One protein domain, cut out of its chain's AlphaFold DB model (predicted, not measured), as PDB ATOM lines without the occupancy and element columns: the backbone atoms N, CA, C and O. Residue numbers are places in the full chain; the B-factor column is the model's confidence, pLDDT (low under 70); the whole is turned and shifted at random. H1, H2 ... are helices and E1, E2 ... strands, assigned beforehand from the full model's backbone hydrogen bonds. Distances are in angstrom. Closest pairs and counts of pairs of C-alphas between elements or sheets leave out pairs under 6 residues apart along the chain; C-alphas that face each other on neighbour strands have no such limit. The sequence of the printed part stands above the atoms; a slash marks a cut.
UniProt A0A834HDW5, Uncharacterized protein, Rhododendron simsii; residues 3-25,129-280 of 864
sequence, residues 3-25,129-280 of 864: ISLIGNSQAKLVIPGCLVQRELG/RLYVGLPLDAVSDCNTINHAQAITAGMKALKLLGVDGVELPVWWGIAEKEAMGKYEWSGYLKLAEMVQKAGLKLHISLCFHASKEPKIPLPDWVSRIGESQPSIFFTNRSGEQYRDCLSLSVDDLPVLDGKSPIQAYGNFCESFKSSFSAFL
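AT A GLANCE: This is residues 3 to 25 and 129 to 280 of the 864 residues of an uncharacterized protein of Rhododendron simsii (UniProt A0A834HDW5). Picture a strongly twisted, curled wall of four parallel strands, with H3 lying along one face and H1 and H5 only grazing the sheet. At one end of the long axis a small hairpin, E6 and E7, has H4 beside it, and residues 7 to 20 loop away from the wall and lead to E2, which pairs with no named strand. The printed part has 175 residues, with five named helices and seven named strands in the order E1 E2 E3 H1 E4 H2 H3 E5 H4 E6 E7 H5; the sheet's order is E1 E5 E4 E3. The class is mixed, helices and strands; the whole is compact, with a radius of gyration of the C-alphas of 17.1 A and spans of 51 by 35 by 27 A.

IN THESE COORDINATES: Find C-alpha 3 at (-7.887, 24.381, 17.285), where E1, residues 3 to 6, begins. E2 is residues 21 to 23, and past the cut E3 is residues 129 to 133. H1, residues 148 to 160, is 18.6 A long; E4, residues 165 to 171, is 19.4 A long and is followed, over a tight link with 0 residues between them, by H2, residues 172 to 175. H3, residues 186 to 197, is 16.3 A, and E5, residues 201 to 207, is 19.3 A. H4 is residues 220 to 228, starting at C-alpha 220, (-19.094, 22.154, 39.785); E6 is 233 to 235 and E7 is 241 to 246. H5, residues 261 to 275, 21.0 A, ends at C-alpha 275, (-0.298, 20.684, 28.734).

HOW THE PARTS SIT: Look first at inner strands E5 and E4, parallel at 23 degrees, with N 170 and O 205 2.8 A apart. Edge strand E1 is parallel to E5, N 4 to O 204 being 2.8 A; edge strand E3 is parallel to E4, N 167 to O 132 being 2.9 A. H3 is on the sheet, two layers with helix on one face, at a height over the sheet of 9.9 A; it lies over E5 and E4, along the strands, at 3 degrees to E4 on the local plane. E3, H1, E4 and E4, H2 H3, E5 are strand-helix-strand units, parallel neighbours joined through helices, with right-handed crossovers. H1 and H3 are close but not clearly touching, C-alphas 152 and 194 being closest at 7.0 A. In the antiparallel hairpin of E6 and E7, N 242 and O 234 are 2.8 A apart; the closest C-alphas of H4 and E7 are 226 and 243, 7.8 A. Every O i to N i+4 pair is within hydrogen-bond range in H1, H3, H4 and H5; H2 is too short for one.

THE WHOLE: The farthest C-alphas, Leu 160 and Ser 238, are 52.2 A apart. Residues 26 to 128 are not printed, and C-alphas 25 and 129 stand 24.1 A apart across the cut. The links E1 to E2, E3 to H1, E5 to H4 and E7 to H5 are long. Expect pLDDT under 70 at 30 residues, among them 3 to 25 and 236 to 238; the mean of the printed part is 77.5.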
ATOM      1  N   ILE A   3      -7.090  24.020  16.094       34.41
ATOM      2  CA  ILE A   3      -7.887  24.381  17.285       34.41
ATOM      3  C   ILE A   3      -9.008  25.343  16.879       34.41
ATOM      4  O   ILE A   3      -8.745  26.354  16.231       34.41
ATOM      5  N   SER A   4     -10.229  25.054  17.326       40.47
ATOM      6  CA  SER A   4     -11.392  25.939  17.299       40.47
ATOM      7  C   SER A   4     -11.850  26.260  18.726       40.47
ATOM      8  O   SER A   4     -11.969  25.377  19.575       40.47
ATOM      9  N   LEU A   5     -12.152  27.531  18.987       31.89
ATOM     10  CA  LEU A   5     -12.754  27.982  20.242       31.89
ATOM     11  C   LEU A   5     -14.286  27.970  20.096       31.89
ATOM     12  O   LEU A   5     -14.824  28.772  19.334       31.89
ATOM     13  N   ILE A   6     -15.001  27.103  20.821       37.28
ATOM     14  CA  ILE A   6     -16.477  27.101  20.864       37.28
ATOM     15  C   ILE A   6     -16.944  27.866  22.112       37.28
ATOM     16  O   ILE A   6     -17.524  27.325  23.059       37.28
ATOM     17  N   GLY A   7     -16.664  29.172  22.092       29.05
ATOM     18  CA  GLY A   7     -17.336  30.154  22.941       29.05
ATOM     19  C   GLY A   7     -18.700  30.504  22.337       29.05
ATOM     20  O   GLY A   7     -18.773  30.986  21.207       29.05
ATOM     21  N   ASN A   8     -19.786  30.256  23.072       32.97
ATOM     22  CA  ASN A   8     -21.156  30.396  22.565       32.97
ATOM     23  C   ASN A   8     -21.665  31.854  22.570       32.97
ATOM     24  O   ASN A   8     -22.644  32.182  23.233       32.97
ATOM     25  N   SER A   9     -21.047  32.720  21.760       27.00
ATOM     26  CA  SER A   9     -21.662  33.984  21.308       27.00
ATOM     27  C   SER A   9     -22.446  33.827  19.990       27.00
ATOM     28  O   SER A   9     -23.226  34.700  19.608       27.00
ATOM     29  N   GLN A  10     -22.287  32.692  19.299       25.98
ATOM     30  CA  GLN A  10     -23.050  32.306  18.108       25.98
ATOM     31  C   GLN A  10     -24.353  31.596  18.507       25.98
ATOM     32  O   GLN A  10     -24.336  30.496  19.058       25.98
ATOM     33  N   ALA A  11     -25.501  32.200  18.193       27.17
ATOM     34  CA  ALA A  11     -26.821  31.740  18.631       27.17
ATOM     35  C   ALA A  11     -27.370  30.514  17.861       27.17
ATOM     36  O   ALA A  11     -28.431  30.591  17.227       27.17
ATOM     37  N   LYS A  12     -26.714  29.351  17.984       24.89
ATOM     38  CA  LYS A  12     -27.401  28.056  17.849       24.89
ATOM     39  C   LYS A  12     -28.105  27.719  19.166       24.89
ATOM     40  O   LYS A  12     -27.578  26.996  20.004       24.89
ATOM     41  N   LEU A  13     -29.334  28.222  19.312       25.94
ATOM     42  CA  LEU A  13     -30.327  27.570  20.170       25.94
ATOM     43  C   LEU A  13     -30.419  26.106  19.723       25.94
ATOM     44  O   LEU A  13     -30.720  25.846  18.555       25.94
ATOM     45  N   VAL A  14     -30.109  25.171  20.621       26.61
ATOM     46  CA  VAL A  14     -30.083  23.743  20.294       26.61
ATOM     47  C   VAL A  14     -31.515  23.234  20.170       26.61
ATOM     48  O   VAL A  14     -32.137  22.829  21.149       26.61
ATOM     49  N   ILE A  15     -32.009  23.216  18.934       26.17
ATOM     50  CA  ILE A  15     -32.909  22.149  18.500       26.17
ATOM     51  C   ILE A  15     -32.076  20.854  18.581       26.17
ATOM     52  O   ILE A  15     -30.988  20.813  17.983       26.17
ATOM     53  N   PRO A  16     -32.502  19.831  19.344       25.77
ATOM     54  CA  PRO A  16     -31.796  18.554  19.383       25.77
ATOM     55  C   PRO A  16     -31.830  17.938  17.978       25.77
ATOM     56  O   PRO A  16     -32.901  17.793  17.409       25.77
ATOM     57  N   GLY A  17     -30.656  17.649  17.404       27.94
ATOM     58  CA  GLY A  17     -30.521  17.147  16.022       27.94
ATOM     59  C   GLY A  17     -29.457  17.860  15.173       27.94
ATOM     60  O   GLY A  17     -28.983  17.313  14.182       27.94
ATOM     61  N   CYS A  18     -28.972  19.044  15.575       23.00
ATOM     62  CA  CYS A  18     -28.079  19.883  14.745       23.00
ATOM     63  C   CYS A  18     -26.619  19.370  14.546       23.00
ATOM     64  O   CYS A  18     -25.734  20.130  14.137       23.00
ATOM     65  N   LEU A  19     -26.375  18.083  14.812       29.73
ATOM     66  CA  LEU A  19     -25.255  17.276  14.324       29.73
ATOM     67  C   LEU A  19     -25.854  16.033  13.649       29.73
ATOM     68  O   LEU A  19     -26.335  15.145  14.349       29.73
ATOM     69  N   VAL A  20     -25.790  15.940  12.315       25.64
ATOM     70  CA  VAL A  20     -26.300  14.774  11.570       25.64
ATOM     71  C   VAL A  20     -25.411  13.554  11.851       25.64
ATOM     72  O   VAL A  20     -24.383  13.333  11.206       25.64
ATOM     73  N   GLN A  21     -25.796  12.774  12.860       30.97
ATOM     74  CA  GLN A  21     -25.142  11.522  13.239       30.97
ATOM     75  C   GLN A  21     -25.486  10.450  12.197       30.97
ATOM     76  O   GLN A  21     -26.656  10.223  11.900       30.97
ATOM     77  N   ARG A  22     -24.479   9.762  11.645       28.59
ATOM     78  CA  ARG A  22     -24.693   8.607  10.757       28.59
ATOM     79  C   ARG A  22     -24.101   7.359  11.392       28.59
ATOM     80  O   ARG A  22     -22.891   7.272  11.591       28.59
ATOM     81  N   GLU A  23     -24.957   6.393  11.714       29.33
ATOM     82  CA  GLU A  23     -24.520   5.094  12.225       29.33
ATOM     83  C   GLU A  23     -23.842   4.279  11.109       29.33
ATOM     84  O   GLU A  23     -24.273   4.286   9.954       29.33
ATOM     85  N   LEU A  24     -22.753   3.585  11.453       26.50
ATOM     86  CA  LEU A  24     -21.899   2.869  10.501       26.50
ATOM     87  C   LEU A  24     -21.953   1.366  10.809       26.50
ATOM     88  O   LEU A  24     -21.194   0.849  11.628       26.50
ATOM     89  N   GLY A  25     -22.919   0.679  10.192       27.44
ATOM     90  CA  GLY A  25     -23.256  -0.718  10.480       27.44
ATOM     91  C   GLY A  25     -22.785  -1.714   9.416       27.44
ATOM     92  O   GLY A  25     -22.954  -1.495   8.218       27.44
ATOM     93  N   ARG A 129     -10.364  19.138   3.106       69.88
ATOM     94  CA  ARG A 129      -9.945  18.326   4.260       69.88
ATOM     95  C   ARG A 129     -11.159  17.707   4.943       69.88
ATOM     96  O   ARG A 129     -12.168  18.384   5.162       69.88
ATOM     97  N   LEU A 130     -11.053  16.433   5.307       73.00
ATOM     98  CA  LEU A 130     -12.145  15.681   5.926       73.00
ATOM     99  C   LEU A 130     -11.833  15.351   7.387       73.00
ATOM    100  O   LEU A 130     -10.922  14.574   7.672       73.00
ATOM    101  N   TYR A 131     -12.634  15.896   8.303       77.56
ATOM    102  CA  TYR A 131     -12.557  15.593   9.730       77.56
ATOM    103  C   TYR A 131     -13.807  14.838  10.195       77.56
ATOM    104  O   TYR A 131     -14.922  15.087   9.726       77.56
ATOM    105  N   VAL A 132     -13.616  13.907  11.131       73.69
ATOM    106  CA  VAL A 132     -14.699  13.114  11.732       73.69
ATOM    107  C   VAL A 132     -14.752  13.342  13.240       73.69
ATOM    108  O   VAL A 132     -13.750  13.190  13.935       73.69
ATOM    109  N   GLY A 133     -15.922  13.713  13.756       79.62
ATOM    110  CA  GLY A 133     -16.144  13.926  15.183       79.62
ATOM    111  C   GLY A 133     -16.060  12.620  15.969       79.62
ATOM    112  O   GLY A 133     -16.729  11.644  15.625       79.62
ATOM    113  N   LEU A 134     -15.251  12.624  17.031       80.94
ATOM    114  CA  LEU A 134     -15.276  11.597  18.070       80.94
ATOM    115  C   LEU A 134     -16.587  11.684  18.881       80.94
ATOM    116  O   LEU A 134     -17.247  12.728  18.860       80.94
ATOM    117  N   PRO A 135     -16.973  10.620  19.614       80.31
ATOM    118  CA  PRO A 135     -18.102  10.678  20.539       80.31
ATOM    119  C   PRO A 135     -17.972  11.855  21.514       80.31
ATOM    120  O   PRO A 135     -16.885  12.125  22.028       80.31
ATOM    121  N   LEU A 136     -19.077  12.557  21.778       82.12
ATOM    122  CA  LEU A 136     -19.084  13.735  22.658       82.12
ATOM    123  C   LEU A 136     -18.673  13.389  24.103       82.12
ATOM    124  O   LEU A 136     -18.132  14.235  24.808       82.12
ATOM    125  N   ASP A 137     -18.893  12.135  24.497       83.44
ATOM    126  CA  ASP A 137     -18.544  11.496  25.763       83.44
ATOM    127  C   ASP A 137     -17.237  10.679  25.698       83.44
ATOM    128  O   ASP A 137     -16.985   9.865  26.584       83.44
ATOM    129  N   ALA A 138     -16.390  10.852  24.670       86.50
ATOM    130  CA  ALA A 138     -15.138  10.094  24.520       86.50
ATOM    131  C   ALA A 138     -14.193  10.223  25.735       86.50
ATOM    132  O   ALA A 138     -13.409   9.310  26.010       86.50
ATOM    133  N   VAL A 139     -14.302  11.326  26.478       91.12
ATOM    134  CA  VAL A 139     -13.766  11.481  27.833       91.12
ATOM    135  C   VAL A 139     -14.932  11.536  28.816       91.12
ATOM    136  O   VAL A 139     -15.895  12.270  28.610       91.12
ATOM    137  N   SER A 140     -14.836  10.746  29.880       88.31
ATOM    138  CA  SER A 140     -15.840  10.647  30.935       88.31
ATOM    139  C   SER A 140     -15.720  11.761  31.980       88.31
ATOM    140  O   SER A 140     -14.700  12.438  32.103       88.31
ATOM    141  N   ASP A 141     -16.746  11.869  32.821       84.38
ATOM    142  CA  ASP A 141     -16.841  12.793  33.959       84.38
ATOM    143  C   ASP A 141     -15.825  12.520  35.108       84.38
ATOM    144  O   ASP A 141     -15.777  13.243  36.105       84.38
ATOM    145  N   CYS A 142     -14.981  11.488  34.967       83.00
ATOM    146  CA  CYS A 142     -13.800  11.228  35.804       83.00
ATOM    147  C   CYS A 142     -12.477  11.264  35.005       83.00
ATOM    148  O   CYS A 142     -11.488  10.642  35.391       83.00
ATOM    149  N   ASN A 143     -12.475  11.965  33.867       88.25
ATOM    150  CA  ASN A 143     -11.360  12.131  32.928       88.25
ATOM    151  C   ASN A 143     -10.705  10.820  32.444       88.25
ATOM    152  O   ASN A 143      -9.499  10.746  32.196       88.25
ATOM    153  N   THR A 144     -11.502   9.761  32.286       89.62
ATOM    154  CA  THR A 144     -11.066   8.487  31.692       89.62
ATOM    155  C   THR A 144     -11.654   8.311  30.294       89.62
ATOM    156  O   THR A 144     -12.685   8.892  29.966       89.62
ATOM    157  N   ILE A 145     -10.992   7.535  29.429       90.50
ATOM    158  CA  ILE A 145     -11.448   7.359  28.042       90.50
ATOM    159  C   ILE A 145     -12.570   6.322  27.987       90.50
ATOM    160  O   ILE A 145     -12.332   5.129  28.198       90.50
ATOM    161  N   ASN A 146     -13.770   6.763  27.619       86.31
ATOM    162  CA  ASN A 146     -14.880   5.863  27.335       86.31
ATOM    163  C   ASN A 146     -14.603   5.066  26.052       86.31
ATOM    164  O   ASN A 146     -14.086   5.585  25.067       86.31
ATOM    165  N   HIS A 147     -14.947   3.776  26.054       86.12
ATOM    166  CA  HIS A 147     -14.879   2.905  24.872       86.12
ATOM    167  C   HIS A 147     -13.519   2.886  24.123       86.12
ATOM    168  O   HIS A 147     -13.479   2.642  22.918       86.12
ATOM    169  N   ALA A 148     -12.390   3.075  24.821       87.19
ATOM    170  CA  ALA A 148     -11.057   3.277  24.227       87.19
ATOM    171  C   ALA A 148     -10.648   2.268  23.127       87.19
ATOM    172  O   ALA A 148     -10.071   2.657  22.108       87.19
ATOM    173  N   GLN A 149     -10.971   0.976  23.279       79.62
ATOM    174  CA  GLN A 149     -10.706  -0.050  22.255       79.62
ATOM    175  C   GLN A 149     -11.500   0.199  20.961       79.62
ATOM    176  O   GLN A 149     -10.956   0.097  19.862       79.62
ATOM    177  N   ALA A 150     -12.776   0.561  21.094       73.25
ATOM    178  CA  ALA A 150     -13.667   0.862  19.982       73.25
ATOM    179  C   ALA A 150     -13.264   2.164  19.274       73.25
ATOM    180  O   ALA A 150     -13.207   2.203  18.046       73.25
ATOM    181  N   ILE A 151     -12.879   3.191  20.041       82.62
ATOM    182  CA  ILE A 151     -12.299   4.433  19.515       82.62
ATOM    183  C   ILE A 151     -11.008   4.137  18.727       82.62
ATOM    184  O   ILE A 151     -10.853   4.609  17.602       82.62
ATOM    185  N   THR A 152     -10.121   3.282  19.254       82.62
ATOM    186  CA  THR A 152      -8.886   2.853  18.563       82.62
ATOM    187  C   THR A 152      -9.184   2.146  17.235       82.62
ATOM    188  O   THR A 152      -8.512   2.398  16.232       82.62
ATOM    189  N   ALA A 153     -10.180   1.256  17.206       72.31
ATOM    190  CA  ALA A 153     -10.603   0.568  15.986       72.31
ATOM    191  C   ALA A 153     -11.201   1.547  14.959       72.31
ATOM    192  O   ALA A 153     -10.849   1.486  13.780       72.31
ATOM    193  N   GLY A 154     -12.027   2.495  15.417       75.12
ATOM    194  CA  GLY A 154     -12.579   3.574  14.600       75.12
ATOM    195  C   GLY A 154     -11.489   4.429  13.953       75.12
ATOM    196  O   GLY A 154     -11.462   4.553  12.734       75.12
ATOM    197  N   MET A 155     -10.530   4.939  14.733       85.06
ATOM    198  CA  MET A 155      -9.404   5.734  14.214       85.06
ATOM    199  C   MET A 155      -8.602   4.989  13.133       85.06
ATOM    200  O   MET A 155      -8.277   5.567  12.097       85.06
ATOM    201  N   LYS A 156      -8.336   3.688  13.322       77.62
ATOM    202  CA  LYS A 156      -7.665   2.856  12.305       77.62
ATOM    203  C   LYS A 156      -8.487   2.737  11.017       77.62
ATOM    204  O   LYS A 156      -7.925   2.864   9.933       77.62
ATOM    205  N   ALA A 157      -9.803   2.543  11.120       69.38
ATOM    206  CA  ALA A 157     -10.691   2.497   9.958       69.38
ATOM    207  C   ALA A 157     -10.759   3.852   9.226       69.38
ATOM    208  O   ALA A 157     -10.623   3.889   8.007       69.38
ATOM    209  N   LEU A 158     -10.882   4.967   9.955       74.50
ATOM    210  CA  LEU A 158     -10.874   6.319   9.381       74.50
ATOM    211  C   LEU A 158      -9.567   6.608   8.627       74.50
ATOM    212  O   LEU A 158      -9.605   7.142   7.519       74.50
ATOM    213  N   LYS A 159      -8.416   6.188   9.170       81.44
ATOM    214  CA  LYS A 159      -7.124   6.353   8.492       81.44
ATOM    215  C   LYS A 159      -7.031   5.544   7.193       81.44
ATOM    216  O   LYS A 159      -6.505   6.056   6.207       81.44
ATOM    217  N   LEU A 160      -7.564   4.319   7.170       71.62
ATOM    218  CA  LEU A 160      -7.641   3.486   5.959       71.62
ATOM    219  C   LEU A 160      -8.613   4.047   4.905       71.62
ATOM    220  O   LEU A 160      -8.410   3.823   3.717       71.62
ATOM    221  N   LEU A 161      -9.633   4.800   5.327       74.50
ATOM    222  CA  LEU A 161     -10.580   5.500   4.450       74.50
ATOM    223  C   LEU A 161     -10.060   6.855   3.927       74.50
ATOM    224  O   LEU A 161     -10.798   7.565   3.251       74.50
ATOM    225  N   GLY A 162      -8.809   7.228   4.225       75.56
ATOM    226  CA  GLY A 162      -8.190   8.460   3.723       75.56
ATOM    227  C   GLY A 162      -8.622   9.746   4.437       75.56
ATOM    228  O   GLY A 162      -8.364  10.831   3.927       75.56
ATOM    229  N   VAL A 163      -9.259   9.647   5.608       78.00
ATOM    230  CA  VAL A 163      -9.675  10.808   6.415       78.00
ATOM    231  C   VAL A 163      -8.438  11.565   6.932       78.00
ATOM    232  O   VAL A 163      -7.483  10.944   7.410       78.00
ATOM    233  N   ASP A 164      -8.447  12.902   6.865       79.75
ATOM    234  CA  ASP A 164      -7.342  13.748   7.342       79.75
ATOM    235  C   ASP A 164      -7.119  13.612   8.847       79.75
ATOM    236  O   ASP A 164      -5.978  13.535   9.314       79.75
ATOM    237  N   GLY A 165      -8.211  13.627   9.611       84.44
ATOM    238  CA  GLY A 165      -8.162  13.725  11.059       84.44
ATOM    239  C   GLY A 165      -9.495  13.535  11.771       84.44
ATOM    240  O   GLY A 165     -10.518  13.206  11.172       84.44
ATOM    241  N   VAL A 166      -9.478  13.777  13.080       83.00
ATOM    242  CA  VAL A 166     -10.669  13.736  13.935       83.00
ATOM    243  C   VAL A 166     -10.864  15.027  14.724       83.00
ATOM    244  O   VAL A 166      -9.894  15.709  15.058       83.00
ATOM    245  N   GLU A 167     -12.124  15.349  15.013       85.69
ATOM    246  CA  GLU A 167     -12.534  16.454  15.885       85.69
ATOM    247  C   GLU A 167     -12.801  15.921  17.306       85.69
ATOM    248  O   GLU A 167     -13.585  14.988  17.491       85.69
ATOM    249  N   LEU A 168     -12.125  16.501  18.304       86.56
ATOM    250  CA  LEU A 168     -12.236  16.174  19.728       86.56
ATOM    251  C   LEU A 168     -12.826  17.377  20.488       86.56
ATOM    252  O   LEU A 168     -12.145  18.404  20.594       86.56
ATOM    253  N   PRO A 169     -14.056  17.287  21.029       86.69
ATOM    254  CA  PRO A 169     -14.551  18.283  21.971       86.69
ATOM    255  C   PRO A 169     -13.778  18.185  23.292       86.69
ATOM    256  O   PRO A 169     -13.489  17.090  23.773       86.69
ATOM    257  N   VAL A 170     -13.443  19.334  23.875       91.38
ATOM    258  CA  VAL A 170     -12.732  19.459  25.153       91.38
ATOM    259  C   VAL A 170     -13.599  20.294  26.086       91.38
ATOM    260  O   VAL A 170     -13.730  21.506  25.913       91.38
ATOM    261  N   TRP A 171     -14.236  19.629  27.047       93.50
ATOM    262  CA  TRP A 171     -15.294  20.205  27.875       93.50
ATOM    263  C   TRP A 171     -14.750  20.878  29.132       93.50
ATOM    264  O   TRP A 171     -14.076  20.235  29.941       93.50
ATOM    265  N   TRP A 172     -15.117  22.144  29.336       94.44
ATOM    266  CA  TRP A 172     -14.716  22.937  30.501       94.44
ATOM    267  C   TRP A 172     -15.097  22.266  31.829       94.44
ATOM    268  O   TRP A 172     -14.245  22.108  32.700       94.44
ATOM    269  N   GLY A 173     -16.337  21.774  31.945       94.06
ATOM    270  CA  GLY A 173     -16.832  21.100  33.151       94.06
ATOM    271  C   GLY A 173     -16.183  19.754  33.477       94.06
ATOM    272  O   GLY A 173     -16.284  19.310  34.614       94.06
ATOM    273  N   ILE A 174     -15.477  19.129  32.528       95.06
ATOM    274  CA  ILE A 174     -14.669  17.923  32.779       95.06
ATOM    275  C   ILE A 174     -13.228  18.323  33.125       95.06
ATOM    276  O   ILE A 174     -12.650  17.799  34.073       95.06
ATOM    277  N   ALA A 175     -12.644  19.251  32.361       95.88
ATOM    278  CA  ALA A 175     -11.228  19.594  32.463       95.88
ATOM    279  C   ALA A 175     -10.877  20.575  33.602       95.88
ATOM    280  O   ALA A 175      -9.725  20.585  34.016       95.88
ATOM    281  N   GLU A 176     -11.821  21.367  34.130       95.88
ATOM    282  CA  GLU A 176     -11.630  22.279  35.285       95.88
ATOM    283  C   GLU A 176     -12.703  22.048  36.374       95.88
ATOM    284  O   GLU A 176     -13.214  22.980  36.996       95.88
ATOM    285  N   LYS A 177     -13.108  20.785  36.561       93.88
ATOM    286  CA  LYS A 177     -14.339  20.391  37.264       93.88
ATOM    287  C   LYS A 177     -14.489  20.921  38.695       93.88
ATOM    288  O   LYS A 177     -15.482  21.576  39.005       93.88
ATOM    289  N   GLU A 178     -13.545  20.601  39.584       91.06
ATOM    290  CA  GLU A 178     -13.737  20.765  41.037       91.06
ATOM    291  C   GLU A 178     -13.757  22.232  41.492       91.06
ATOM    292  O   GLU A 178     -14.602  22.637  42.301       91.06
ATOM    293  N   ALA A 179     -12.770  22.997  41.014       93.00
ATOM    294  CA  ALA A 179     -12.437  24.351  41.440       93.00
ATOM    295  C   ALA A 179     -11.602  25.061  40.362       93.00
ATOM    296  O   ALA A 179     -10.812  24.425  39.662       93.00
ATOM    297  N   MET A 180     -11.728  26.386  40.281       92.25
ATOM    298  CA  MET A 180     -10.967  27.212  39.344       92.25
ATOM    299  C   MET A 180      -9.450  27.004  39.502       92.25
ATOM    300  O   MET A 180      -8.921  26.983  40.614       92.25
ATOM    301  N   GLY A 181      -8.738  26.869  38.384       91.88
ATOM    302  CA  GLY A 181      -7.296  26.627  38.335       91.88
ATOM    303  C   GLY A 181      -6.872  25.166  38.531       91.88
ATOM    304  O   GLY A 181      -5.707  24.847  38.292       91.88
ATOM    305  N   LYS A 182      -7.778  24.259  38.932       95.00
ATOM    306  CA  LYS A 182      -7.496  22.817  39.009       95.00
ATOM    307  C   LYS A 182      -7.810  22.136  37.677       95.00
ATOM    308  O   LYS A 182      -8.925  21.662  37.466       95.00
ATOM    309  N   TYR A 183      -6.817  22.078  36.797       95.69
ATOM    310  CA  TYR A 183      -6.959  21.438  35.489       95.69
ATOM    311  C   TYR A 183      -6.561  19.959  35.516       95.69
ATOM    312  O   TYR A 183      -5.476  19.621  35.986       95.69
ATOM    313  N   GLU A 184      -7.401  19.089  34.957       95.38
ATOM    314  CA  GLU A 184      -7.154  17.648  34.844       95.38
ATOM    315  C   GLU A 184      -7.268  17.224  33.371       95.38
ATOM    316  O   GLU A 184      -8.350  17.137  32.789       95.38
ATOM    317  N   TRP A 185      -6.119  16.971  32.736       95.88
ATOM    318  CA  TRP A 185      -6.010  16.769  31.284       95.88
ATOM    319  C   TRP A 185      -5.741  15.317  30.854       95.88
ATOM    320  O   TRP A 185      -5.723  15.034  29.656       95.88
ATOM    321  N   SER A 186      -5.508  14.382  31.782       94.44
ATOM    322  CA  SER A 186      -4.958  13.059  31.460       94.44
ATOM    323  C   SER A 186      -5.833  12.200  30.534       94.44
ATOM    324  O   SER A 186      -5.281  11.404  29.774       94.44
ATOM    325  N   GLY A 187      -7.161  12.353  30.537       93.56
ATOM    326  CA  GLY A 187      -8.064  11.678  29.594       93.56
ATOM    327  C   GLY A 187      -7.904  12.193  28.163       93.56
ATOM    328  O   GLY A 187      -7.671  11.417  27.233       93.56
ATOM    329  N   TYR A 188      -7.942  13.515  27.998       95.50
ATOM    330  CA  TYR A 188      -7.762  14.187  26.710       95.50
ATOM    331  C   TYR A 188      -6.345  14.009  26.133       95.50
ATOM    332  O   TYR A 188      -6.200  13.800  24.929       95.50
ATOM    333  N   LEU A 189      -5.301  14.024  26.972       94.69
ATOM    334  CA  LEU A 189      -3.914  13.776  26.549       94.69
ATOM    335  C   LEU A 189      -3.733  12.346  26.012       94.69
ATOM    336  O   LEU A 189      -3.159  12.159  24.940       94.69
ATOM    337  N   LYS A 190      -4.306  11.340  26.688       94.38
ATOM    338  CA  LYS A 190      -4.306   9.945  26.210       94.38
ATOM    339  C   LYS A 190      -5.052   9.798  24.871       94.38
ATOM    340  O   LYS A 190      -4.595   9.049  24.010       94.38
ATOM    341  N   LEU A 191      -6.148  10.535  24.645       93.06
ATOM    342  CA  LEU A 191      -6.804  10.581  23.327       93.06
ATOM    343  C   LEU A 191      -5.920  11.249  22.265       93.06
ATOM    344  O   LEU A 191      -5.850  10.745  21.144       93.06
ATOM    345  N   ALA A 192      -5.214  12.332  22.599       92.25
ATOM    346  CA  ALA A 192      -4.287  12.983  21.674       92.25
ATOM    347  C   ALA A 192      -3.141  12.047  21.249       92.25
ATOM    348  O   ALA A 192      -2.844  11.948  20.055       92.25
ATOM    349  N   GLU A 193      -2.581  11.272  22.185       92.94
ATOM    350  CA  GLU A 193      -1.646  10.187  21.867       92.94
ATOM    351  C   GLU A 193      -2.264   9.135  20.934       92.94
ATOM    352  O   GLU A 193      -1.605   8.691  19.996       92.94
ATOM    353  N   MET A 194      -3.509   8.708  21.171       92.38
ATOM    354  CA  MET A 194      -4.184   7.706  20.332       92.38
ATOM    355  C   MET A 194      -4.383   8.201  18.892       92.38
ATOM    356  O   MET A 194      -4.124   7.448  17.951       92.38
ATOM    357  N   VAL A 195      -4.762   9.470  18.709       90.88
ATOM    358  CA  VAL A 195      -4.906  10.107  17.385       90.88
ATOM    359  C   VAL A 195      -3.558  10.217  16.671       90.88
ATOM    360  O   VAL A 195      -3.444   9.840  15.502       90.88
ATOM    361  N   GLN A 196      -2.516  10.650  17.387       89.56
ATOM    362  CA  GLN A 196      -1.150  10.734  16.866       89.56
ATOM    363  C   GLN A 196      -0.618   9.351  16.449       89.56
ATOM    364  O   GLN A 196      -0.098   9.196  15.346       89.56
ATOM    365  N   LYS A 197      -0.822   8.321  17.282       90.38
ATOM    366  CA  LYS A 197      -0.443   6.919  17.007       90.38
ATOM    367  C   LYS A 197      -1.254   6.289  15.866       90.38
ATOM    368  O   LYS A 197      -0.781   5.342  15.244       90.38
ATOM    369  N   ALA A 198      -2.441   6.815  15.556       89.44
ATOM    370  CA  ALA A 198      -3.218   6.456  14.368       89.44
ATOM    371  C   ALA A 198      -2.784   7.212  13.091       89.44
ATOM    372  O   ALA A 198      -3.318   6.945  12.014       89.44
ATOM    373  N   GLY A 199      -1.835   8.154  13.180       87.94
ATOM    374  CA  GLY A 199      -1.372   8.956  12.043       87.94
ATOM    375  C   GLY A 199      -2.429   9.924  11.497       87.94
ATOM    376  O   GLY A 199      -2.394  10.267  10.313       87.94
ATOM    377  N   LEU A 200      -3.394  10.321  12.328       86.75
ATOM    378  CA  LEU A 200      -4.475  11.249  11.998       86.75
ATOM    379  C   LEU A 200      -4.155  12.658  12.520       86.75
ATOM    380  O   LEU A 200      -3.500  12.817  13.551       86.75
ATOM    381  N   LYS A 201      -4.639  13.698  11.833       88.25
ATOM    382  CA  LYS A 201      -4.640  15.064  12.373       88.25
ATOM    383  C   LYS A 201      -5.643  15.151  13.530       88.25
ATOM    384  O   LYS A 201      -6.682  14.496  13.518       88.25
ATOM    385  N   LEU A 202      -5.344  15.997  14.509       86.56
ATOM    386  CA  LEU A 202      -6.244  16.301  15.619       86.56
ATOM    387  C   LEU A 202      -6.728  17.746  15.498       86.56
ATOM    388  O   LEU A 202      -5.905  18.666  15.521       86.56
ATOM    389  N   HIS A 203      -8.042  17.913  15.367       83.88
ATOM    390  CA  HIS A 203      -8.750  19.175  15.528       83.88
ATOM    391  C   HIS A 203      -9.397  19.196  16.922       83.88
ATOM    392  O   HIS A 203     -10.110  18.258  17.273       83.88
ATOM    393  N   ILE A 204      -9.160  20.232  17.724       83.88
ATOM    394  CA  ILE A 204      -9.763  20.375  19.059       83.88
ATOM    395  C   ILE A 204     -10.804  21.487  19.071       83.88
ATOM    396  O   ILE A 204     -10.570  22.560  18.522       83.88
ATOM    397  N   SER A 205     -11.925  21.226  19.736       81.75
ATOM    398  CA  SER A 205     -13.036  22.159  19.912       81.75
ATOM    399  C   SER A 205     -13.233  22.443  21.404       81.75
ATOM    400  O   SER A 205     -13.690  21.577  22.146       81.75
ATOM    401  N   LEU A 206     -12.834  23.635  21.860       85.38
ATOM    402  CA  LEU A 206     -12.872  24.027  23.279       85.38
ATOM    403  C   LEU A 206     -14.299  24.455  23.671       85.38
ATOM    404  O   LEU A 206     -14.786  25.463  23.161       85.38
ATOM    405  N   CYS A 207     -14.965  23.702  24.552       87.69
ATOM    406  CA  CYS A 207     -16.389  23.856  24.876       87.69
ATOM    407  C   CYS A 207     -16.608  24.430  26.288       87.69
ATOM    408  O   CYS A 207     -16.528  23.704  27.282       87.69
ATOM    409  N   PHE A 208     -16.964  25.716  26.372       88.31
ATOM    410  CA  PHE A 208     -17.262  26.433  27.629       88.31
ATOM    411  C   PHE A 208     -18.740  26.354  28.067       88.31
ATOM    412  O   PHE A 208     -19.254  27.247  28.734       88.31
ATOM    413  N   HIS A 209     -19.443  25.297  27.661       84.94
ATOM    414  CA  HIS A 209     -20.875  25.102  27.886       84.94
ATOM    415  C   HIS A 209     -21.168  23.666  28.335       84.94
ATOM    416  O   HIS A 209     -20.397  22.751  28.042       84.94
ATOM    417  N   ALA A 210     -22.290  23.476  29.025       84.94
ATOM    418  CA  ALA A 210     -22.828  22.168  29.370       84.94
ATOM    419  C   ALA A 210     -23.583  21.529  28.190       84.94
ATOM    420  O   ALA A 210     -24.009  22.200  27.247       84.94
ATOM    421  N   SER A 211     -23.796  20.220  28.285       82.00
ATOM    422  CA  SER A 211     -24.593  19.404  27.374       82.00
ATOM    423  C   SER A 211     -25.560  18.523  28.170       82.00
ATOM    424  O   SER A 211     -25.223  18.024  29.245       82.00
ATOM    425  N   LYS A 212     -26.765  18.301  27.633       76.81
ATOM    426  CA  LYS A 212     -27.768  17.393  28.226       76.81
ATOM    427  C   LYS A 212     -27.621  15.963  27.710       76.81
ATOM    428  O   LYS A 212     -27.793  15.022  28.480       76.81
ATOM    429  N   GLU A 213     -27.244  15.807  26.441       77.50
ATOM    430  CA  GLU A 213     -27.050  14.516  25.773       77.50
ATOM    431  C   GLU A 213     -25.764  14.540  24.920       77.50
ATOM    432  O   GLU A 213     -25.771  15.100  23.824       77.50
ATOM    433  N   PRO A 214     -24.643  13.962  25.399       76.25
ATOM    434  CA  PRO A 214     -24.443  13.361  26.722       76.25
ATOM    435  C   PRO A 214     -24.523  14.402  27.848       76.25
ATOM    436  O   PRO A 214     -24.288  15.589  27.617       76.25
ATOM    437  N   LYS A 215     -24.836  13.944  29.066       83.38
ATOM    438  CA  LYS A 215     -24.940  14.785  30.264       83.38
ATOM    439  C   LYS A 215     -23.547  15.201  30.748       83.38
ATOM    440  O   LYS A 215     -22.888  14.440  31.452       83.38
ATOM    441  N   ILE A 216     -23.126  16.405  30.379       88.12
ATOM    442  CA  ILE A 216     -21.839  17.012  30.738       88.12
ATOM    443  C   ILE A 216     -22.141  18.383  31.359       88.12
ATOM    444  O   ILE A 216     -22.705  19.224  30.665       88.12
ATOM    445  N   PRO A 217     -21.836  18.627  32.644       89.50
ATOM    446  CA  PRO A 217     -22.197  19.879  33.309       89.50
ATOM    447  C   PRO A 217     -21.232  21.031  32.958       89.50
ATOM    448  O   PRO A 217     -20.203  20.836  32.306       89.50
ATOM    449  N   LEU A 218     -21.546  22.241  33.434       93.69
ATOM    450  CA  LEU A 218     -20.525  23.266  33.701       93.69
ATOM    451  C   LEU A 218     -19.645  22.803  34.882       93.69
ATOM    452  O   LEU A 218     -20.052  21.889  35.600       93.69
ATOM    453  N   PRO A 219     -18.470  23.410  35.139       95.94
ATOM    454  CA  PRO A 219     -17.689  23.062  36.324       95.94
ATOM    455  C   PRO A 219     -18.518  23.158  37.612       95.94
ATOM    456  O   PRO A 219     -19.340  24.069  37.765       95.94
ATOM    457  N   ASP A 220     -18.287  22.250  38.562       95.06
ATOM    458  CA  ASP A 220     -19.094  22.154  39.785       95.06
ATOM    459  C   ASP A 220     -19.028  23.460  40.597       95.06
ATOM    460  O   ASP A 220     -20.002  23.864  41.231       95.06
ATOM    461  N   TRP A 221     -17.889  24.160  40.552       94.62
ATOM    462  CA  TRP A 221     -17.715  25.467  41.190       94.62
ATOM    463  C   TRP A 221     -18.516  26.585  40.509       94.62
ATOM    464  O   TRP A 221     -19.134  27.383  41.207       94.62
ATOM    465  N   VAL A 222     -18.598  26.602  39.173       94.69
ATOM    466  CA  VAL A 222     -19.441  27.557  38.426       94.69
ATOM    467  C   VAL A 222     -20.919  27.308  38.725       94.69
ATOM    468  O   VAL A 222     -21.674  28.254  38.939       94.69
ATOM    469  N   SER A 223     -21.324  26.038  38.805       93.62
ATOM    470  CA  SER A 223     -22.699  25.653  39.139       93.62
ATOM    471  C   SER A 223     -23.097  26.122  40.545       93.62
ATOM    472  O   SER A 223     -24.141  26.756  40.690       93.62
ATOM    473  N   ARG A 224     -22.234  25.932  41.558       94.00
ATOM    474  CA  ARG A 224     -22.447  26.452  42.927       94.00
ATOM    475  C   ARG A 224     -22.561  27.982  42.973       94.00
ATOM    476  O   ARG A 224     -23.413  28.519  43.680       94.00
ATOM    477  N   ILE A 225     -21.746  28.702  42.196       91.94
ATOM    478  CA  ILE A 225     -21.866  30.166  42.088       91.94
ATOM    479  C   ILE A 225     -23.216  30.529  41.456       91.94
ATOM    480  O   ILE A 225     -23.930  31.358  42.008       91.94
ATOM    481  N   GLY A 226     -23.630  29.859  40.379       89.69
ATOM    482  CA  GLY A 226     -24.920  30.086  39.716       89.69
ATOM    483  C   GLY A 226     -26.163  29.714  40.536       89.69
ATOM    484  O   GLY A 226     -27.249  30.228  40.273       89.69
ATOM    485  N   GLU A 227     -26.030  28.857  41.550       89.75
ATOM    486  CA  GLU A 227     -27.086  28.607  42.542       89.75
ATOM    487  C   GLU A 227     -27.268  29.796  43.496       89.75
ATOM    488  O   GLU A 227     -28.404  30.156  43.805       89.75
ATOM    489  N   SER A 228     -26.173  30.444  43.914       87.56
ATOM    490  CA  SER A 228     -26.207  31.630  44.790       87.56
ATOM    491  C   SER A 228     -26.440  32.953  44.045       87.56
ATOM    492  O   SER A 228     -27.039  33.874  44.595       87.56
ATOM    493  N   GLN A 229     -26.002  33.044  42.787       87.88
ATOM    494  CA  GLN A 229     -26.096  34.221  41.920       87.88
ATOM    495  C   GLN A 229     -26.664  33.832  40.540       87.88
ATOM    496  O   GLN A 229     -25.927  33.766  39.554       87.88
ATOM    497  N   PRO A 230     -27.985  33.596  40.417       86.31
ATOM    498  CA  PRO A 230     -28.574  33.093  39.170       86.31
ATOM    499  C   PRO A 230     -28.513  34.069  37.982       86.31
ATOM    500  O   PRO A 230     -28.763  33.677  36.844       86.31
ATOM    501  N   SER A 231     -28.157  35.333  38.231       82.62
ATOM    502  CA  SER A 231     -27.945  36.389  37.232       82.62
ATOM    503  C   SER A 231     -26.733  36.166  36.317       82.62
ATOM    504  O   SER A 231     -26.608  36.865  35.313       82.62
ATOM    505  N   ILE A 232     -25.855  35.198  36.619       83.62
ATOM    506  CA  ILE A 232     -24.753  34.818  35.719       83.62
ATOM    507  C   ILE A 232     -25.229  34.037  34.481       83.62
ATOM    508  O   ILE A 232     -24.463  33.880  33.534       83.62
ATOM    509  N   PHE A 233     -26.474  33.548  34.472       81.81
ATOM    510  CA  PHE A 233     -27.059  32.771  33.377       81.81
ATOM    511  C   PHE A 233     -27.921  33.628  32.443       81.81
ATOM    512  O   PHE A 233     -28.557  34.601  32.857       81.81
ATOM    513  N   PHE A 234     -28.017  33.222  31.172       73.94
ATOM    514  CA  PHE A 234     -28.991  33.814  30.253       73.94
ATOM    515  C   PHE A 234     -30.413  33.612  30.796       73.94
ATOM    516  O   PHE A 234     -30.808  32.491  31.106       73.94
ATOM    517  N   THR A 235     -31.190  34.691  30.884       70.88
ATOM    518  CA  THR A 235     -32.558  34.678  31.425       70.88
ATOM    519  C   THR A 235     -33.548  35.128  30.351       70.88
ATOM    520  O   THR A 235     -33.310  36.128  29.672       70.88
ATOM    521  N   ASN A 236     -34.647  34.390  30.158       63.75
ATOM    522  CA  ASN A 236     -35.673  34.733  29.168       63.75
ATOM    523  C   ASN A 236     -36.727  35.713  29.729       63.75
ATOM    524  O   ASN A 236     -36.743  36.028  30.917       63.75
ATOM    525  N   ARG A 237     -37.638  36.203  28.872       56.38
ATOM    526  CA  ARG A 237     -38.665  37.205  29.242       56.38
ATOM    527  C   ARG A 237     -39.616  36.777  30.373       56.38
ATOM    528  O   ARG A 237     -40.307  37.622  30.926       56.38
ATOM    529  N   SER A 238     -39.678  35.481  30.667       63.62
ATOM    530  CA  SER A 238     -40.495  34.857  31.716       63.62
ATOM    531  C   SER A 238     -39.706  34.580  33.007       63.62
ATOM    532  O   SER A 238     -40.253  33.997  33.935       63.62
ATOM    533  N   GLY A 239     -38.433  34.992  33.085       70.06
ATOM    534  CA  GLY A 239     -37.567  34.795  34.256       70.06
ATOM    535  C   GLY A 239     -36.884  33.423  34.332       70.06
ATOM    536  O   GLY A 239     -36.135  33.164  35.273       70.06
ATOM    537  N   GLU A 240     -37.104  32.547  33.352       73.31
ATOM    538  CA  GLU A 240     -36.480  31.223  33.279       73.31
ATOM    539  C   GLU A 240     -35.013  31.332  32.829       73.31
ATOM    540  O   GLU A 240     -34.676  32.116  31.936       73.31
ATOM    541  N   GLN A 241     -34.142  30.532  33.449       78.62
ATOM    542  CA  GLN A 241     -32.684  30.605  33.310       78.62
ATOM    543  C   GLN A 241     -32.130  29.438  32.488       78.62
ATOM    544  O   GLN A 241     -32.298  28.271  32.847       78.62
ATOM    545  N   TYR A 242     -31.375  29.750  31.441       82.12
ATOM    546  CA  TYR A 242     -30.597  28.779  30.680       82.12
ATOM    547  C   TYR A 242     -29.263  28.512  31.392       82.12
ATOM    548  O   TYR A 242     -28.264  29.192  31.165       82.12
ATOM    549  N   ARG A 243     -29.267  27.522  32.292       85.56
ATOM    550  CA  ARG A 243     -28.137  27.200  33.187       85.56
ATOM    551  C   ARG A 243     -26.956  26.494  32.512       85.56
ATOM    552  O   ARG A 243     -25.923  26.295  33.139       85.56
ATOM    553  N   ASP A 244     -27.091  26.140  31.236       85.69
ATOM    554  CA  ASP A 244     -26.086  25.370  30.497       85.69
ATOM    555  C   ASP A 244     -24.927  26.246  29.955       85.69
ATOM    556  O   ASP A 244     -23.962  25.724  29.396       85.69
ATOM    557  N   CYS A 245     -24.994  27.578  30.088       85.25
ATOM    558  CA  CYS A 245     -23.940  28.513  29.674       85.25
ATOM    559  C   CYS A 245     -24.002  29.819  30.484       85.25
ATOM    560  O   CYS A 245     -25.091  30.301  30.800       85.25
ATOM    561  N   LEU A 246     -22.845  30.426  30.764       77.69
ATOM    562  CA  LEU A 246     -22.779  31.782  31.318       77.69
ATOM    563  C   LEU A 246     -23.264  32.819  30.293       77.69
ATOM    564  O   LEU A 246     -23.114  32.628  29.085       77.69
ATOM    565  N   SER A 247     -23.856  33.906  30.785       76.94
ATOM    566  CA  SER A 247     -24.336  35.028  29.978       76.94
ATOM    567  C   SER A 247     -23.186  35.924  29.528       76.94
ATOM    568  O   SER A 247     -22.383  36.359  30.351       76.94
ATOM    569  N   LEU A 248     -23.195  36.342  28.260       74.25
ATOM    570  CA  LEU A 248     -22.266  37.358  27.738       74.25
ATOM    571  C   LEU A 248     -22.326  38.693  28.509       74.25
ATOM    572  O   LEU A 248     -21.397  39.492  28.473       74.25
ATOM    573  N   SER A 249     -23.413  38.946  29.250       65.88
ATOM    574  CA  SER A 249     -23.545  40.131  30.108       65.88
ATOM    575  C   SER A 249     -22.643  40.115  31.347       65.88
ATOM    576  O   SER A 249     -22.584  41.129  32.040       65.88
ATOM    577  N   VAL A 250     -21.987  38.990  31.657       71.25
ATOM    578  CA  VAL A 250     -21.035  38.877  32.771       71.25
ATOM    579  C   VAL A 250     -19.586  38.647  32.330       71.25
ATOM    580  O   VAL A 250     -18.740  38.558  33.208       71.25
ATOM    581  N   ASP A 251     -19.271  38.606  31.027       71.56
ATOM    582  CA  ASP A 251     -17.941  38.222  30.498       71.56
ATOM    583  C   ASP A 251     -16.760  38.992  31.123       71.56
ATOM    584  O   ASP A 251     -15.735  38.384  31.443       71.56
ATOM    585  N   ASP A 252     -16.927  40.300  31.357       71.81
ATOM    586  CA  ASP A 252     -15.940  41.190  31.990       71.81
ATOM    587  C   ASP A 252     -16.163  41.407  33.503       71.81
ATOM    588  O   ASP A 252     -15.343  42.035  34.173       71.81
ATOM    589  N   LEU A 253     -17.269  40.912  34.070       69.94
ATOM    590  CA  LEU A 253     -17.651  41.166  35.464       69.94
ATOM    591  C   LEU A 253     -17.039  40.123  36.415       69.94
ATOM    592  O   LEU A 253     -17.065  38.935  36.095       69.94
ATOM    593  N   PRO A 254     -16.543  40.508  37.610       88.81
ATOM    594  CA  PRO A 254     -15.815  39.620  38.528       88.81
ATOM    595  C   PRO A 254     -16.724  38.656  39.330       88.81
ATOM    596  O   PRO A 254     -16.560  38.483  40.537       88.81
ATOM    597  N   VAL A 255     -17.715  38.047  38.670       88.31
ATOM    598  CA  VAL A 255     -18.761  37.204  39.284       88.31
ATOM    599  C   VAL A 255     -18.285  35.803  39.680       88.31
ATOM    600  O   VAL A 255     -18.984  35.108  40.411       88.31
ATOM    601  N   LEU A 256     -17.112  35.375  39.205       89.31
ATOM    602  CA  LEU A 256     -16.526  34.064  39.476       89.31
ATOM    603  C   LEU A 256     -15.475  34.189  40.589       89.31
ATOM    604  O   LEU A 256     -14.279  34.249  40.312       89.31
ATOM    605  N   ASP A 257     -15.934  34.297  41.840       86.19
ATOM    606  CA  ASP A 257     -15.101  34.468  43.046       86.19
ATOM    607  C   ASP A 257     -14.004  35.549  42.898       86.19
ATOM    608  O   ASP A 257     -12.850  35.374  43.291       86.19
ATOM    609  N   GLY A 258     -14.364  36.688  42.296       85.19
ATOM    610  CA  GLY A 258     -13.467  37.825  42.070       85.19
ATOM    611  C   GLY A 258     -12.727  37.824  40.726       85.19
ATOM    612  O   GLY A 258     -12.096  38.829  40.399       85.19
ATOM    613  N   LYS A 259     -12.833  36.760  39.917       88.75
ATOM    614  CA  LYS A 259     -12.444  36.768  38.494       88.75
ATOM    615  C   LYS A 259     -13.658  36.890  37.582       88.75
ATOM    616  O   LYS A 259     -14.786  36.607  37.982       88.75
ATOM    617  N   SER A 260     -13.422  37.274  36.332       80.56
ATOM    618  CA  SER A 260     -14.446  37.266  35.284       80.56
ATOM    619  C   SER A 260     -14.410  35.993  34.419       80.56
ATOM    620  O   SER A 260     -13.378  35.314  34.362       80.56
ATOM    621  N   PRO A 261     -15.508  35.639  33.722       84.06
ATOM    622  CA  PRO A 261     -15.543  34.531  32.770       84.06
ATOM    623  C   PRO A 261     -14.436  34.607  31.717       84.06
ATOM    624  O   PRO A 261     -13.748  33.609  31.515       84.06
ATOM    625  N   ILE A 262     -14.166  35.777  31.119       77.38
ATOM    626  CA  ILE A 262     -13.100  35.895  30.109       77.38
ATOM    627  C   ILE A 262     -11.707  35.608  30.695       77.38
ATOM    628  O   ILE A 262     -10.865  35.001  30.029       77.38
ATOM    629  N   GLN A 263     -11.474  35.937  31.972       80.25
ATOM    630  CA  GLN A 263     -10.255  35.546  32.685       80.25
ATOM    631  C   GLN A 263     -10.214  34.036  32.956       80.25
ATOM    632  O   GLN A 263      -9.157  33.426  32.808       80.25
ATOM    633  N   ALA A 264     -11.329  33.405  33.338       86.19
ATOM    634  CA  ALA A 264     -11.398  31.953  33.519       86.19
ATOM    635  C   ALA A 264     -11.103  31.211  32.199       86.19
ATOM    636  O   ALA A 264     -10.229  30.345  32.164       86.19
ATOM    637  N   TYR A 265     -11.732  31.630  31.096       88.62
ATOM    638  CA  TYR A 265     -11.485  31.092  29.755       88.62
ATOM    639  C   TYR A 265     -10.033  31.308  29.296       88.62
ATOM    640  O   TYR A 265      -9.443  30.413  28.692       88.62
ATOM    641  N   GLY A 266      -9.427  32.455  29.631       80.50
ATOM    642  CA  GLY A 266      -8.004  32.726  29.403       80.50
ATOM    643  C   GLY A 266      -7.091  31.735  30.132       80.50
ATOM    644  O   GLY A 266      -6.307  31.043  29.484       80.50
ATOM    645  N   ASN A 267      -7.256  31.591  31.454       88.81
ATOM    646  CA  ASN A 267      -6.490  30.636  32.273       88.81
ATOM    647  C   ASN A 267      -6.636  29.188  31.751       88.81
ATOM    648  O   ASN A 267      -5.650  28.455  31.649       88.81
ATOM    649  N   PHE A 268      -7.849  28.791  31.348       92.81
ATOM    650  CA  PHE A 268      -8.127  27.489  30.735       92.81
ATOM    651  C   PHE A 268      -7.360  27.289  29.417       92.81
ATOM    652  O   PHE A 268      -6.745  26.241  29.210       92.81
ATOM    653  N   CYS A 269      -7.337  28.299  28.540       88.38
ATOM    654  CA  CYS A 269      -6.605  28.250  27.272       88.38
ATOM    655  C   CYS A 269      -5.078  28.229  27.463       88.38
ATOM    656  O   CYS A 269      -4.382  27.546  26.710       88.38
ATOM    657  N   GLU A 270      -4.543  28.934  28.463       88.62
ATOM    658  CA  GLU A 270      -3.115  28.895  28.808       88.62
ATOM    659  C   GLU A 270      -2.701  27.532  29.379       88.62
ATOM    660  O   GLU A 270      -1.704  26.955  28.937       88.62
ATOM    661  N   SER A 271      -3.504  26.980  30.292       94.88
ATOM    662  CA  SER A 271      -3.327  25.628  30.833       94.88
ATOM    663  C   SER A 271      -3.349  24.574  29.722       94.88
ATOM    664  O   SER A 271      -2.415  23.781  29.592       94.88
ATOM    665  N   PHE A 272      -4.349  24.638  28.836       92.44
ATOM    666  CA  PHE A 272      -4.449  23.791  27.650       92.44
ATOM    667  C   PHE A 272      -3.204  23.912  26.751       92.44
ATOM    668  O   PHE A 272      -2.575  22.907  26.420       92.44
ATOM    669  N   LYS A 273      -2.787  25.136  26.396       88.25
ATOM    670  CA  LYS A 273      -1.592  25.395  25.572       88.25
ATOM    671  C   LYS A 273      -0.321  24.803  26.195       88.25
ATOM    672  O   LYS A 273       0.521  24.278  25.468       88.25
ATOM    673  N   SER A 274      -0.190  24.879  27.519       91.62
ATOM    674  CA  SER A 274       0.930  24.308  28.269       91.62
ATOM    675  C   SER A 274       0.912  22.775  28.229       91.62
ATOM    676  O   SER A 274       1.863  22.153  27.748       91.62
ATOM    677  N   SER A 275      -0.193  22.146  28.640       93.88
ATOM    678  CA  SER A 275      -0.298  20.684  28.734       93.88
ATOM    679  C   SER A 275      -0.305  19.971  27.378       93.88
ATOM    680  O   SER A 275       0.223  18.867  27.277       93.88
ATOM    681  N   PHE A 276      -0.832  20.595  26.320       91.38
ATOM    682  CA  PHE A 276      -0.826  20.030  24.964       91.38
ATOM    683  C   PHE A 276       0.394  20.427  24.123       91.38
ATOM    684  O   PHE A 276       0.466  20.051  22.952       91.38
ATOM    685  N   SER A 277       1.375  21.133  24.696       87.56
ATOM    686  CA  SER A 277       2.579  21.624  24.002       87.56
ATOM    687  C   SER A 277       3.287  20.573  23.131       87.56
ATOM    688  O   SER A 277       3.646  20.880  21.998       87.56
ATOM    689  N   ALA A 278       3.394  19.319  23.587       86.12
ATOM    690  CA  ALA A 278       3.993  18.210  22.830       86.12
ATOM    691  C   ALA A 278       3.215  17.783  21.557       86.12
ATOM    692  O   ALA A 278       3.768  17.107  20.689       86.12
ATOM    693  N   PHE A 279       1.941  18.169  21.427       82.19
ATOM    694  CA  PHE A 279       1.091  17.910  20.253       82.19
ATOM    695  C   PHE A 279       0.943  19.139  19.336       82.19
ATOM    696  O   PHE A 279       0.443  19.032  18.206       82.19
ATOM    697  N   LEU A 280       1.388  20.307  19.807       74.88
ATOM    698  CA  LEU A 280       1.485  21.543  19.038       74.88
ATOM    699  C   LEU A 280       2.786  21.539  18.206       74.88
ATOM    700  O   LEU A 280       3.748  20.842  18.509       74.88
TER     701      LEU A 280